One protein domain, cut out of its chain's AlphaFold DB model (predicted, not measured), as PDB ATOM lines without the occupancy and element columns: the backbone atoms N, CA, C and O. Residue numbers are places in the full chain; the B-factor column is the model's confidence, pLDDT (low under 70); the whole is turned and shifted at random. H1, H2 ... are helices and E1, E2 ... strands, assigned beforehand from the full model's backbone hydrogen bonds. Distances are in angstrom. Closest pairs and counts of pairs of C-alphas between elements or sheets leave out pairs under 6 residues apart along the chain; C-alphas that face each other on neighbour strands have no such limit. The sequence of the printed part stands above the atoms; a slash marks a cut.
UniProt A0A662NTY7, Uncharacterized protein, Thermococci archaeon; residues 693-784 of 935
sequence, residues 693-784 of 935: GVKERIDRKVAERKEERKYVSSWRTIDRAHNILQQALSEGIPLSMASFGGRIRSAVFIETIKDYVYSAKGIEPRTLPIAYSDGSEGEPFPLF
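What this domain is: This is residues 693 to 784 of the 935 residues of an uncharacterized protein of Thermococci archaeon (UniProt A0A662NTY7). Two long helices, H1 and H2, run nearly antiparallel, and the shorter H3 packs across both; a tiny hairpin, E1 and E2, sits by the last residues of H3, while long loops reach out away from H1. The 92 printed residues hold H1, H2, H3, E1, E2 in that order, mostly helix, with an antiparallel sheet E1 - E2. The whole is compact, radius of gyration of the C-alphas 13.0 A, spanning 36 by 30 by 17 A.

How they stand to each other: H1, residues 693 to 707, and H2, residues 715 to 731, are close but not clearly touching, at a shallow tilt of 14 degrees, opposite ways; their closest C-alphas, of Lys 706 and Trp 715, are 6.8 A apart. H3, residues 746 to 757, touches H1 with residues 755 to 756 alone, closest C-alphas Ile 698 and Asp 755, 6.7 A. It touches H2 with residues 748 to 752 alone, closest C-alphas His 722 and Thr 752, 6.4 A. E1, residues 766 to 768, and E2, residues 781 to 783, form an antiparallel hairpin, with N 766 and O 783 within hydrogen-bond range at 2.9 A. Every O i to N i+4 pair is within range in H1 and H2, 6 of 8 in H3.

Where its parts are: H1 begins at C-alpha 693 (-16.721, -7.192, 20.303) and spans 21.3 A, H2 24.1 A, H3 15.4 A; E2 ends at C-alpha 783 (-25.029, 1.462, 31.739).

The domain as a whole: The printed part has no cut; the links H2 to H3 and E1 to E2 are long. Residues 738 to 743 and 774 to 775 have pLDDT under 70.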
ATOM      1  N   GLY A 693     -16.395  -8.178  21.342       94.50
ATOM      2  CA  GLY A 693     -16.721  -7.192  20.303       94.50
ATOM      3  C   GLY A 693     -17.263  -5.857  20.836       94.50
ATOM      4  O   GLY A 693     -17.111  -4.820  20.194       94.50
ATOM      5  N   VAL A 694     -17.877  -5.844  22.023       93.19
ATOM      6  CA  VAL A 694     -18.287  -4.594  22.682       93.19
ATOM      7  C   VAL A 694     -17.077  -3.905  23.292       93.19
ATOM      8  O   VAL A 694     -16.937  -2.695  23.122       93.19
ATOM      9  N   LYS A 695     -16.210  -4.664  23.970       94.81
ATOM     10  CA  LYS A 695     -14.975  -4.139  24.550       94.81
ATOM     11  C   LYS A 695     -14.107  -3.480  23.477       94.81
ATOM     12  O   LYS A 695     -13.780  -2.310  23.612       94.81
ATOM     13  N   GLU A 696     -13.846  -4.174  22.372       95.12
ATOM     14  CA  GLU A 696     -13.068  -3.649  21.241       95.12
ATOM     15  C   GLU A 696     -13.676  -2.366  20.657       95.12
ATOM     16  O   GLU A 696     -12.957  -1.422  20.332       95.12
ATOM     17  N   ARG A 697     -15.012  -2.289  20.560       94.25
ATOM     18  CA  ARG A 697     -15.696  -1.076  20.092       94.25
ATOM     19  C   ARG A 697     -15.513   0.097  21.055       94.25
ATOM     20  O   ARG A 697     -15.317   1.217  20.593       94.25
ATOM     21  N   ILE A 698     -15.607  -0.147  22.363       94.69
ATOM     22  CA  ILE A 698     -15.383   0.880  23.389       94.69
ATOM     23  C   ILE A 698     -13.924   1.330  23.355       94.69
ATOM     24  O   ILE A 698     -13.673   2.524  23.253       94.69
ATOM     25  N   ASP A 699     -12.974   0.396  23.354       95.44
ATOM     26  CA  ASP A 699     -11.541   0.699  23.338       95.44
ATOM     27  C   ASP A 699     -11.158   1.515  22.086       95.44
ATOM     28  O   ASP A 699     -10.412   2.491  22.185       95.44
ATOM     29  N   ARG A 700     -11.743   1.195  20.920       97.12
ATOM     30  CA  ARG A 700     -11.589   1.995  19.694       97.12
ATOM     31  C   ARG A 700     -12.163   3.408  19.843       97.12
ATOM     32  O   ARG A 700     -11.464   4.368  19.542       97.12
ATOM     33  N   LYS A 701     -13.390   3.548  20.362       95.25
ATOM     34  CA  LYS A 701     -14.032   4.857  20.603       95.25
ATOM     35  C   LYS A 701     -13.213   5.720  21.571       95.25
ATOM     36  O   LYS A 701     -13.067   6.921  21.365       95.25
ATOM     37  N   VAL A 702     -12.633   5.108  22.604       95.69
ATOM     38  CA  VAL A 702     -11.738   5.776  23.561       95.69
ATOM     39  C   VAL A 702     -10.452   6.245  22.879       95.69
ATOM     40  O   VAL A 702      -9.996   7.358  23.142       95.69
ATOM     41  N   ALA A 703      -9.863   5.430  21.998       96.69
ATOM     42  CA  ALA A 703      -8.679   5.812  21.229       96.69
ATOM     43  C   ALA A 703      -8.962   7.006  20.299       96.69
ATOM     44  O   ALA A 703      -8.239   8.002  20.367       96.69
ATOM     45  N   GLU A 704     -10.056   6.952  19.531       96.88
ATOM     46  CA  GLU A 704     -10.513   8.038  18.648       96.88
ATOM     47  C   GLU A 704     -10.720   9.346  19.435       96.88
ATOM     48  O   GLU A 704     -10.159  10.390  19.104       96.88
ATOM     49  N   ARG A 705     -11.435   9.293  20.567       94.94
ATOM     50  CA  ARG A 705     -11.692  10.474  21.413       94.94
ATOM     51  C   ARG A 705     -10.429  11.097  22.004       94.94
ATOM     52  O   ARG A 705     -10.387  12.312  22.222       94.94
ATOM     53  N   LYS A 706      -9.403  10.294  22.304       95.12
ATOM     54  CA  LYS A 706      -8.106  10.818  22.760       95.12
ATOM     55  C   LYS A 706      -7.379  11.546  21.644       95.12
ATOM     56  O   LYS A 706      -6.857  12.631  21.903       95.12
ATOM     57  N   GLU A 707      -7.368  10.980  20.441       95.88
ATOM     58  CA  GLU A 707      -6.772  11.603  19.257       95.88
ATOM     59  C   GLU A 707      -7.432  12.958  18.963       95.88
ATOM     60  O   GLU A 707      -6.745  13.972  18.823       95.88
ATOM     61  N   GLU A 708      -8.762  13.007  19.039       95.94
ATOM     62  CA  GLU A 708      -9.569  14.223  18.878       95.94
ATOM     63  C   GLU A 708      -9.503  15.186  20.080       95.94
ATOM     64  O   GLU A 708     -10.084  16.270  20.038       95.94
ATOM     65  N   ARG A 709      -8.814  14.815  21.170       94.50
ATOM     66  CA  ARG A 709      -8.721  15.588  22.425       94.50
ATOM     67  C   ARG A 709     -10.084  15.960  23.024       94.50
ATOM     68  O   ARG A 709     -10.224  17.021  23.630       94.50
ATOM     69  N   LYS A 710     -11.073  15.072  22.900       94.69
ATOM     70  CA  LYS A 710     -12.421  15.262  23.470       94.69
ATOM     71  C   LYS A 710     -12.458  15.162  24.996       94.69
ATOM     72  O   LYS A 710     -13.372  15.697  25.617       94.69
ATOM     73  N   TYR A 711     -11.462  14.512  25.599       95.75
ATOM     74  CA  TYR A 711     -11.304  14.464  27.051       95.75
ATOM     75  C   TYR A 711     -10.627  15.737  27.588       95.75
ATOM     76  O   TYR A 711      -9.543  16.123  27.146       95.75
ATOM     77  N   VAL A 712     -11.246  16.354  28.592       95.06
ATOM     78  CA  VAL A 712     -10.688  17.432  29.418       95.06
ATOM     79  C   VAL A 712      -9.637  16.877  30.387       95.06
ATOM     80  O   VAL A 712      -8.624  17.537  30.659       95.06
ATOM     81  N   SER A 713      -9.864  15.669  30.913       92.38
ATOM     82  CA  SER A 713      -8.924  14.970  31.794       92.38
ATOM     83  C   SER A 713      -7.722  14.388  31.044       92.38
ATOM     84  O   SER A 713      -7.733  14.170  29.835       92.38
ATOM     85  N   SER A 714      -6.639  14.100  31.779       92.12
ATOM     86  CA  SER A 714      -5.430  13.525  31.177       92.12
ATOM     87  C   SER A 714      -5.662  12.092  30.678       92.12
ATOM     88  O   SER A 714      -6.316  11.298  31.356       92.12
ATOM     89  N   TRP A 715      -5.062  11.728  29.539       92.94
ATOM     90  CA  TRP A 715      -5.242  10.404  28.923       92.94
ATOM     91  C   TRP A 715      -4.865   9.249  29.850       92.94
ATOM     92  O   TRP A 715      -5.596   8.271  29.921       92.94
ATOM     93  N   ARG A 716      -3.788   9.398  30.635       87.56
ATOM     94  CA  ARG A 716      -3.377   8.393  31.632       87.56
ATOM     95  C   ARG A 716      -4.464   8.147  32.679       87.56
ATOM     96  O   ARG A 716      -4.642   7.023  33.132       87.56
ATOM     97  N   THR A 717      -5.173   9.203  33.080       86.25
ATOM     98  CA  THR A 717      -6.269   9.105  34.049       86.25
ATOM     99  C   THR A 717      -7.499   8.447  33.429       86.25
ATOM    100  O   THR A 717      -8.119   7.620  34.088       86.25
ATOM    101  N   ILE A 718      -7.806   8.763  32.167       92.00
ATOM    102  CA  ILE A 718      -8.890   8.130  31.403       92.00
ATOM    103  C   ILE A 718      -8.617   6.632  31.223       92.00
ATOM    104  O   ILE A 718      -9.435   5.823  31.640       92.00
ATOM    105  N   ASP A 719      -7.447   6.242  30.709       90.25
ATOM    106  CA  ASP A 719      -7.061   4.829  30.540       90.25
ATOM    107  C   ASP A 719      -7.239   4.018  31.814       90.25
ATOM    108  O   ASP A 719      -7.841   2.943  31.837       90.25
ATOM    109  N   ARG A 720      -6.741   4.580  32.911       84.69
ATOM    110  CA  ARG A 720      -6.868   3.971  34.220       84.69
ATOM    111  C   ARG A 720      -8.329   3.829  34.647       84.69
ATOM    112  O   ARG A 720      -8.699   2.769  35.141       84.69
ATOM    113  N   ALA A 721      -9.149   4.860  34.460       88.69
ATOM    114  CA  ALA A 721     -10.569   4.817  34.796       88.69
ATOM    115  C   ALA A 721     -11.321   3.750  33.982       88.69
ATOM    116  O   ALA A 721     -12.106   3.001  34.563       88.69
ATOM    117  N   HIS A 722     -11.034   3.608  32.681       92.81
ATOM    118  CA  HIS A 722     -11.597   2.533  31.857       92.81
ATOM    119  C   HIS A 722     -11.181   1.151  32.360       92.81
ATOM    120  O   HIS A 722     -12.047   0.297  32.529       92.81
ATOM    121  N   ASN A 723      -9.897   0.934  32.656       88.69
ATOM    122  CA  ASN A 723      -9.414  -0.355  33.157       88.69
ATOM    123  C   ASN A 723     -10.087  -0.747  34.479       88.69
ATOM    124  O   ASN A 723     -10.549  -1.878  34.618       88.69
ATOM    125  N   ILE A 724     -10.194   0.193  35.425       84.94
ATOM    126  CA  ILE A 724     -10.852  -0.045  36.718       84.94
ATOM    127  C   ILE A 724     -12.340  -0.356  36.514       84.94
ATOM    128  O   ILE A 724     -12.846  -1.306  37.104       84.94
ATOM    129  N   LEU A 725     -13.042   0.399  35.663       90.62
ATOM    130  CA  LEU A 725     -14.459   0.167  35.373       90.62
ATOM    131  C   LEU A 725     -14.684  -1.202  34.715       90.62
ATOM    132  O   LEU A 725     -15.563  -1.949  35.139       90.62
ATOM    133  N   GLN A 726     -13.885  -1.558  33.706       92.00
ATOM    134  CA  GLN A 726     -13.979  -2.857  33.036       92.00
ATOM    135  C   GLN A 726     -13.685  -4.012  34.000       92.00
ATOM    136  O   GLN A 726     -14.380  -5.028  33.955       92.00
ATOM    137  N   GLN A 727     -12.699  -3.848  34.886       85.19
ATOM    138  CA  GLN A 727     -12.406  -4.824  35.930       85.19
ATOM    139  C   GLN A 727     -13.598  -4.966  36.885       85.19
ATOM    140  O   GLN A 727     -14.055  -6.087  37.100       85.19
ATOM    141  N   ALA A 728     -14.147  -3.850  37.379       86.69
ATOM    142  CA  ALA A 728     -15.306  -3.830  38.271       86.69
ATOM    143  C   ALA A 728     -16.510  -4.570  37.666       86.69
ATOM    144  O   ALA A 728     -17.080  -5.450  38.310       86.69
ATOM    145  N   LEU A 729     -16.822  -4.312  36.390       90.00
ATOM    146  CA  LEU A 729     -17.848  -5.052  35.651       90.00
ATOM    147  C   LEU A 729     -17.523  -6.544  35.551       90.00
ATOM    148  O   LEU A 729     -18.377  -7.380  35.833       90.00
ATOM    149  N   SER A 730     -16.291  -6.885  35.168       88.12
ATOM    150  CA  SER A 730     -15.891  -8.278  34.957       88.12
ATOM    151  C   SER A 730     -15.898  -9.110  36.236       88.12
ATOM    152  O   SER A 730     -16.208 -10.295  36.175       88.12
ATOM    153  N   GLU A 731     -15.586  -8.496  37.376       82.56
ATOM    154  CA  GLU A 731     -15.514  -9.151  38.682       82.56
ATOM    155  C   GLU A 731     -16.839  -9.053  39.455       82.56
ATOM    156  O   GLU A 731     -17.022  -9.782  40.426       82.56
ATOM    157  N   GLY A 732     -17.776  -8.201  39.017       83.12
ATOM    158  CA  GLY A 732     -19.033  -7.948  39.726       83.12
ATOM    159  C   GLY A 732     -18.826  -7.206  41.049       83.12
ATOM    160  O   GLY A 732     -19.593  -7.410  41.985       83.12
ATOM    161  N   ILE A 733     -17.774  -6.387  41.143       80.94
ATOM    162  CA  ILE A 733     -17.456  -5.603  42.343       80.94
ATOM    163  C   ILE A 733     -17.860  -4.136  42.157       80.94
ATOM    164  O   ILE A 733     -17.870  -3.643  41.022       80.94
ATOM    165  N   PRO A 734     -18.156  -3.405  43.243       83.06
ATOM    166  CA  PRO A 734     -18.457  -1.985  43.153       83.06
ATOM    167  C   PRO A 734     -17.304  -1.163  42.570       83.06
ATOM    168  O   PRO A 734     -16.141  -1.316  42.950       83.06
ATOM    169  N   LEU A 735     -17.632  -0.222  41.684       86.44
ATOM    170  CA  LEU A 735     -16.692   0.800  41.250       86.44
ATOM    171  C   LEU A 735     -16.480   1.787  42.397       86.44
ATOM    172  O   LEU A 735     -17.371   2.559  42.753       86.44
ATOM    173  N   SER A 736     -15.278   1.784  42.958       81.00
ATOM    174  CA  SER A 736     -14.969   2.661  44.074       81.00
ATOM    175  C   SER A 736     -14.654   4.099  43.631       81.00
ATOM    176  O   SER A 736     -13.666   4.361  42.940       81.00
ATOM    177  N   MET A 737     -15.476   5.045  44.077       83.94
ATOM    178  CA  MET A 737     -15.325   6.489  43.934       83.94
ATOM    179  C   MET A 737     -14.438   7.042  45.053       83.94
ATOM    180  O   MET A 737     -14.549   6.661  46.220       83.94
ATOM    181  N   ALA A 738     -13.532   7.957  44.710       67.00
ATOM    182  CA  ALA A 738     -12.675   8.600  45.705       67.00
ATOM    183  C   ALA A 738     -13.472   9.660  46.466       67.00
ATOM    184  O   ALA A 738     -14.191  10.408  45.829       67.00
ATOM    185  N   SER A 739     -13.243   9.829  47.766       50.78
ATOM    186  CA  SER A 739     -13.191  11.176  48.333       50.78
ATOM    187  C   SER A 739     -11.771  11.383  48.865       50.78
ATOM    188  O   SER A 739     -11.155  10.470  49.414       50.78
ATOM    189  N   PHE A 740     -11.193  12.540  48.544       39.19
ATOM    190  CA  PHE A 740      -9.795  12.909  48.796       39.19
ATOM    191  C   PHE A 740      -8.721  11.948  48.237       39.19
ATOM    192  O   PHE A 740      -8.051  11.194  48.939       39.19
ATOM    193  N   GLY A 741      -8.448  12.115  46.937       51.31
ATOM    194  CA  GLY A 741      -7.070  12.085  46.429       51.31
ATOM    195  C   GLY A 741      -6.593  10.856  45.650       51.31
ATOM    196  O   GLY A 741      -5.461  10.864  45.179       51.31
ATOM    197  N   GLY A 742      -7.434   9.859  45.390       51.72
ATOM    198  CA  GLY A 742      -7.075   8.827  44.417       51.72
ATOM    199  C   GLY A 742      -8.126   7.742  44.291       51.72
ATOM    200  O   GLY A 742      -8.192   6.876  45.152       51.72
ATOM    201  N   ARG A 743      -8.922   7.800  43.222       64.31
ATOM    202  CA  ARG A 743      -9.648   6.658  42.644       64.31
ATOM    203  C   ARG A 743     -10.146   7.061  41.255       64.31
ATOM    204  O   ARG A 743      -9.350   7.047  40.328       64.31
ATOM    205  N   ILE A 744     -11.349   7.581  41.100       75.56
ATOM    206  CA  ILE A 744     -11.774   8.293  39.890       75.56
ATOM    207  C   ILE A 744     -12.467   9.552  40.400       75.56
ATOM    208  O   ILE A 744     -13.432   9.459  41.154       75.56
ATOM    209  N   ARG A 745     -11.930  10.740  40.090       81.62
ATOM    210  CA  ARG A 745     -12.624  11.990  40.446       81.62
ATOM    211  C   ARG A 745     -13.936  12.036  39.672       81.62
ATOM    212  O   ARG A 745     -13.942  11.594  38.529       81.62
ATOM    213  N   SER A 746     -14.991  12.623  40.235       82.00
ATOM    214  CA  SER A 746     -16.288  12.761  39.546       82.00
ATOM    215  C   SER A 746     -16.145  13.267  38.106       82.00
ATOM    216  O   SER A 746     -16.733  12.691  37.203       82.00
ATOM    217  N   ALA A 747     -15.279  14.258  37.874       87.38
ATOM    218  CA  ALA A 747     -14.956  14.758  36.537       87.38
ATOM    219  C   ALA A 747     -14.489  13.656  35.564       87.38
ATOM    220  O   ALA A 747     -15.056  13.500  34.488       87.38
ATOM    221  N   VAL A 748     -13.501  12.854  35.969       90.94
ATOM    222  CA  VAL A 748     -12.985  11.732  35.166       90.94
ATOM    223  C   VAL A 748     -14.061  10.660  35.011       90.94
ATOM    224  O   VAL A 748     -14.225  10.108  33.931       90.94
ATOM    225  N   PHE A 749     -14.810  10.377  36.082       92.56
ATOM    226  CA  PHE A 749     -15.885   9.388  36.070       92.56
ATOM    227  C   PHE A 749     -16.925   9.740  35.014       92.56
ATOM    228  O   PHE A 749     -17.302   8.875  34.243       92.56
ATOM    229  N   ILE A 750     -17.334  11.002  34.926       93.56
ATOM    230  CA  ILE A 750     -18.339  11.460  33.963       93.56
ATOM    231  C   ILE A 750     -17.833  11.329  32.532       93.56
ATOM    232  O   ILE A 750     -18.566  10.879  31.655       93.56
ATOM    233  N   GLU A 751     -16.574  11.682  32.292       95.12
ATOM    234  CA  GLU A 751     -15.960  11.509  30.979       95.12
ATOM    235  C   GLU A 751     -15.885  10.033  30.571       95.12
ATOM    236  O   GLU A 751     -16.272   9.686  29.458       95.12
ATOM    237  N   THR A 752     -15.449   9.162  31.483       95.50
ATOM    238  CA  THR A 752     -15.317   7.718  31.248       95.50
ATOM    239  C   THR A 752     -16.670   7.019  31.133       95.50
ATOM    240  O   THR A 752     -16.870   6.216  30.227       95.50
ATOM    241  N   ILE A 753     -17.623   7.299  32.024       95.62
ATOM    242  CA  ILE A 753     -18.914   6.599  32.076       95.62
ATOM    243  C   ILE A 753     -19.748   6.888  30.828       95.62
ATOM    244  O   ILE A 753     -20.494   6.018  30.382       95.62
ATOM    245  N   LYS A 754     -19.567   8.061  30.204       96.06
ATOM    246  CA  LYS A 754     -20.220   8.426  28.943       96.06
ATOM    247  C   LYS A 754     -19.991   7.387  27.839       96.06
ATOM    248  O   LYS A 754     -20.878   7.142  27.025       96.06
ATOM    249  N   ASP A 755     -18.828   6.741  27.822       96.56
ATOM    250  CA  ASP A 755     -18.511   5.688  26.851       96.56
ATOM    251  C   ASP A 755     -19.321   4.398  27.051       96.56
ATOM    252  O   ASP A 755     -19.379   3.564  26.149       96.56
ATOM    253  N   TYR A 756     -19.983   4.256  28.201       96.81
ATOM    254  CA  TYR A 756     -20.731   3.065  28.596       96.81
ATOM    255  C   TYR A 756     -22.238   3.299  28.745       96.81
ATOM    256  O   TYR A 756     -22.971   2.323  28.853       96.81
ATOM    257  N   VAL A 757     -22.744   4.539  28.774       96.19
ATOM    258  CA  VAL A 757     -24.184   4.793  29.022       96.19
ATOM    259  C   VAL A 757     -25.076   4.507  27.815       96.19
ATOM    260  O   VAL A 757     -26.251   4.177  27.999       96.19
ATOM    261  N   TYR A 758     -24.537   4.597  26.598       95.06
ATOM    262  CA  TYR A 758     -25.302   4.404  25.368       95.06
ATOM    263  C   TYR A 758     -25.505   2.925  25.025       95.06
ATOM    264  O   TYR A 758     -24.632   2.088  25.255       95.06
ATOM    265  N   SER A 759     -26.670   2.598  24.471       92.12
ATOM    266  CA  SER A 759     -27.091   1.243  24.142       92.12
ATOM    267  C   SER A 759     -26.107   0.577  23.191       92.12
ATOM    268  O   SER A 759     -25.715   1.135  22.166       92.12
ATOM    269  N   ALA A 760     -25.753  -0.660  23.506       90.62
ATOM    270  CA  ALA A 760     -24.839  -1.468  22.726       90.62
ATOM    271  C   ALA A 760     -25.614  -2.616  22.074       90.62
ATOM    272  O   ALA A 760     -26.275  -3.384  22.768       90.62
ATOM    273  N   LYS A 761     -25.518  -2.775  20.745       88.06
ATOM    274  CA  LYS A 761     -26.151  -3.909  20.045       88.06
ATOM    275  C   LYS A 761     -25.771  -5.239  20.716       88.06
ATOM    276  O   LYS A 761     -24.585  -5.538  20.833       88.06
ATOM    277  N   GLY A 762     -26.776  -6.015  21.126       85.44
ATOM    278  CA  GLY A 762     -26.596  -7.312  21.791       85.44
ATOM    279  C   GLY A 762     -26.304  -7.245  23.295       85.44
ATOM    280  O   GLY A 762     -26.025  -8.278  23.893       85.44
ATOM    281  N   ILE A 763     -26.366  -6.062  23.912       90.50
ATOM    282  CA  ILE A 763     -26.226  -5.885  25.359       90.50
ATOM    283  C   ILE A 763     -27.515  -5.296  25.917       90.50
ATOM    284  O   ILE A 763     -27.942  -4.212  25.528       90.50
ATOM    285  N   GLU A 764     -28.109  -6.014  26.863       91.06
ATOM    286  CA  GLU A 764     -29.194  -5.490  27.687       91.06
ATOM    287  C   GLU A 764     -28.677  -4.410  28.645       91.06
ATOM    288  O   GLU A 764     -27.530  -4.517  29.094       91.06
ATOM    289  N   PRO A 765     -29.504  -3.413  29.012       92.31
ATOM    290  CA  PRO A 765     -29.152  -2.427  30.024       92.31
ATOM    291  C   PRO A 765     -28.577  -3.084  31.281       92.31
ATOM    292  O   PRO A 765     -29.124  -4.051  31.816       92.31
ATOM    293  N   ARG A 766     -27.456  -2.545  31.753       91.44
ATOM    294  CA  ARG A 766     -26.770  -3.003  32.964       91.44
ATOM    295  C   ARG A 766     -26.721  -1.882  33.979       91.44
ATOM    296  O   ARG A 766     -27.066  -0.740  33.691       91.44
ATOM    297  N   THR A 767     -26.272  -2.203  35.177       90.81
ATOM    298  CA  THR A 767     -25.958  -1.203  36.188       90.81
ATOM    299  C   THR A 767     -24.595  -1.500  36.782       90.81
ATOM    300  O   THR A 767     -24.192  -2.657  36.843       90.81
ATOM    301  N   LEU A 768     -23.907  -0.463  37.232       90.56
ATOM    302  CA  LEU A 768     -22.603  -0.527  37.865       90.56
ATOM    303  C   LEU A 768     -22.757  -0.148  39.339       90.56
ATOM    304  O   LEU A 768     -23.087   1.009  39.606       90.56
ATOM    305  N   PRO A 769     -22.549  -1.068  40.295       87.12
ATOM    306  CA  PRO A 769     -22.554  -0.707  41.707       87.12
ATOM    307  C   PRO A 769     -21.456   0.328  41.983       87.12
ATOM    308  O   PRO A 769     -20.367   0.239  41.414       87.12
ATOM    309  N   ILE A 770     -21.741   1.318  42.827       87.00
ATOM    310  CA  ILE A 770     -20.813   2.405  43.155       87.00
ATOM    311  C   ILE A 770     -20.521   2.361  44.654       87.00
ATOM    312  O   ILE A 770     -21.449   2.410  45.453       87.00
ATOM    313  N   ALA A 771     -19.247   2.301  45.038       83.12
ATOM    314  CA  ALA A 771     -18.820   2.376  46.438       83.12
ATOM    315  C   ALA A 771     -18.077   3.684  46.708       83.12
ATOM    316  O   ALA A 771     -17.331   4.161  45.858       83.12
ATOM    317  N   TYR A 772     -18.214   4.242  47.901       82.25
ATOM    318  CA  TYR A 772     -17.563   5.479  48.313       82.25
ATOM    319  C   TYR A 772     -16.475   5.227  49.359       82.25
ATOM    320  O   TYR A 772     -16.341   4.145  49.925       82.25
ATOM    321  N   SER A 773     -15.644   6.238  49.608       70.62
ATOM    322  CA  SER A 773     -14.496   6.129  50.521       70.62
ATOM    323  C   SER A 773     -14.863   5.928  51.992       70.62
ATOM    324  O   SER A 773     -13.996   5.576  52.782       70.62
ATOM    325  N   ASP A 774     -16.098   6.240  52.376       68.19
ATOM    326  CA  ASP A 774     -16.623   5.988  53.721       68.19
ATOM    327  C   ASP A 774     -17.191   4.563  53.868       68.19
ATOM    328  O   ASP A 774     -17.814   4.258  54.880       68.19
ATOM    329  N   GLY A 775     -16.986   3.711  52.856       68.94
ATOM    330  CA  GLY A 775     -17.501   2.345  52.778       68.94
ATOM    331  C   GLY A 775     -18.921   2.262  52.225       68.94
ATOM    332  O   GLY A 775     -19.303   1.212  51.720       68.94
ATOM    333  N   SER A 776     -19.685   3.360  52.246       73.62
ATOM    334  CA  SER A 776     -21.076   3.343  51.799       73.62
ATOM    335  C   SER A 776     -21.185   3.051  50.301       73.62
ATOM    336  O   SER A 776     -20.367   3.500  49.498       73.62
ATOM    337  N   GLU A 777     -22.218   2.307  49.911       81.06
ATOM    338  CA  GLU A 777     -22.526   2.029  48.508       81.06
ATOM    339  C   GLU A 777     -23.753   2.818  48.067       81.06
ATOM    340  O   GLU A 777     -24.780   2.831  48.748       81.06
ATOM    341  N   GLY A 778     -23.603   3.502  46.939       84.56
ATOM    342  CA  GLY A 778     -24.642   4.263  46.272       84.56
ATOM    343  C   GLY A 778     -25.612   3.404  45.473       84.56
ATOM    344  O   GLY A 778     -25.461   2.187  45.365       84.56
ATOM    345  N   GLU A 779     -26.597   4.052  44.853       86.62
ATOM    346  CA  GLU A 779     -27.461   3.346  43.908       86.62
ATOM    347  C   GLU A 779     -26.665   2.962  42.650       86.62
ATOM    348  O   GLU A 779     -25.866   3.764  42.152       86.62
ATOM    349  N   PRO A 780     -26.891   1.765  42.077       90.06
ATOM    350  CA  PRO A 780     -26.180   1.336  40.884       90.06
ATOM    351  C   PRO A 780     -26.351   2.313  39.711       90.06
ATOM    352  O   PRO A 780     -27.463   2.699  39.340       90.06
ATOM    353  N   PHE A 781     -25.240   2.683  39.079       94.31
ATOM    354  CA  PHE A 781     -25.225   3.617  37.961       94.31
ATOM    355  C   PHE A 781     -25.638   2.914  36.656       94.31
ATOM    356  O   PHE A 781     -25.040   1.895  36.308       94.31
ATOM    357  N   PRO A 782     -26.632   3.408  35.900       95.06
ATOM    358  CA  PRO A 782     -27.133   2.698  34.727       95.06
ATOM    359  C   PRO A 782     -26.171   2.790  33.530       95.06
ATOM    360  O   PRO A 782     -25.755   3.873  33.124       95.06
ATOM    361  N   LEU A 783     -25.865   1.638  32.929       95.62
ATOM    362  CA  LEU A 783     -25.029   1.462  31.739       95.62
ATOM    363  C   LEU A 783     -25.852   0.895  30.579       95.62
ATOM    364  O   LEU A 783     -26.825   0.168  30.782       95.62
ATOM    365  N   PHE A 784     -25.428   1.190  29.354       95.81
ATOM    366  CA  PHE A 784     -26.022   0.705  28.107       95.81
ATOM    367  C   PHE A 784     -27.538   0.928  28.033       95.81
ATOM    368  O   PHE A 784     -28.276   0.101  27.502       95.81
TER     369      PHE A 784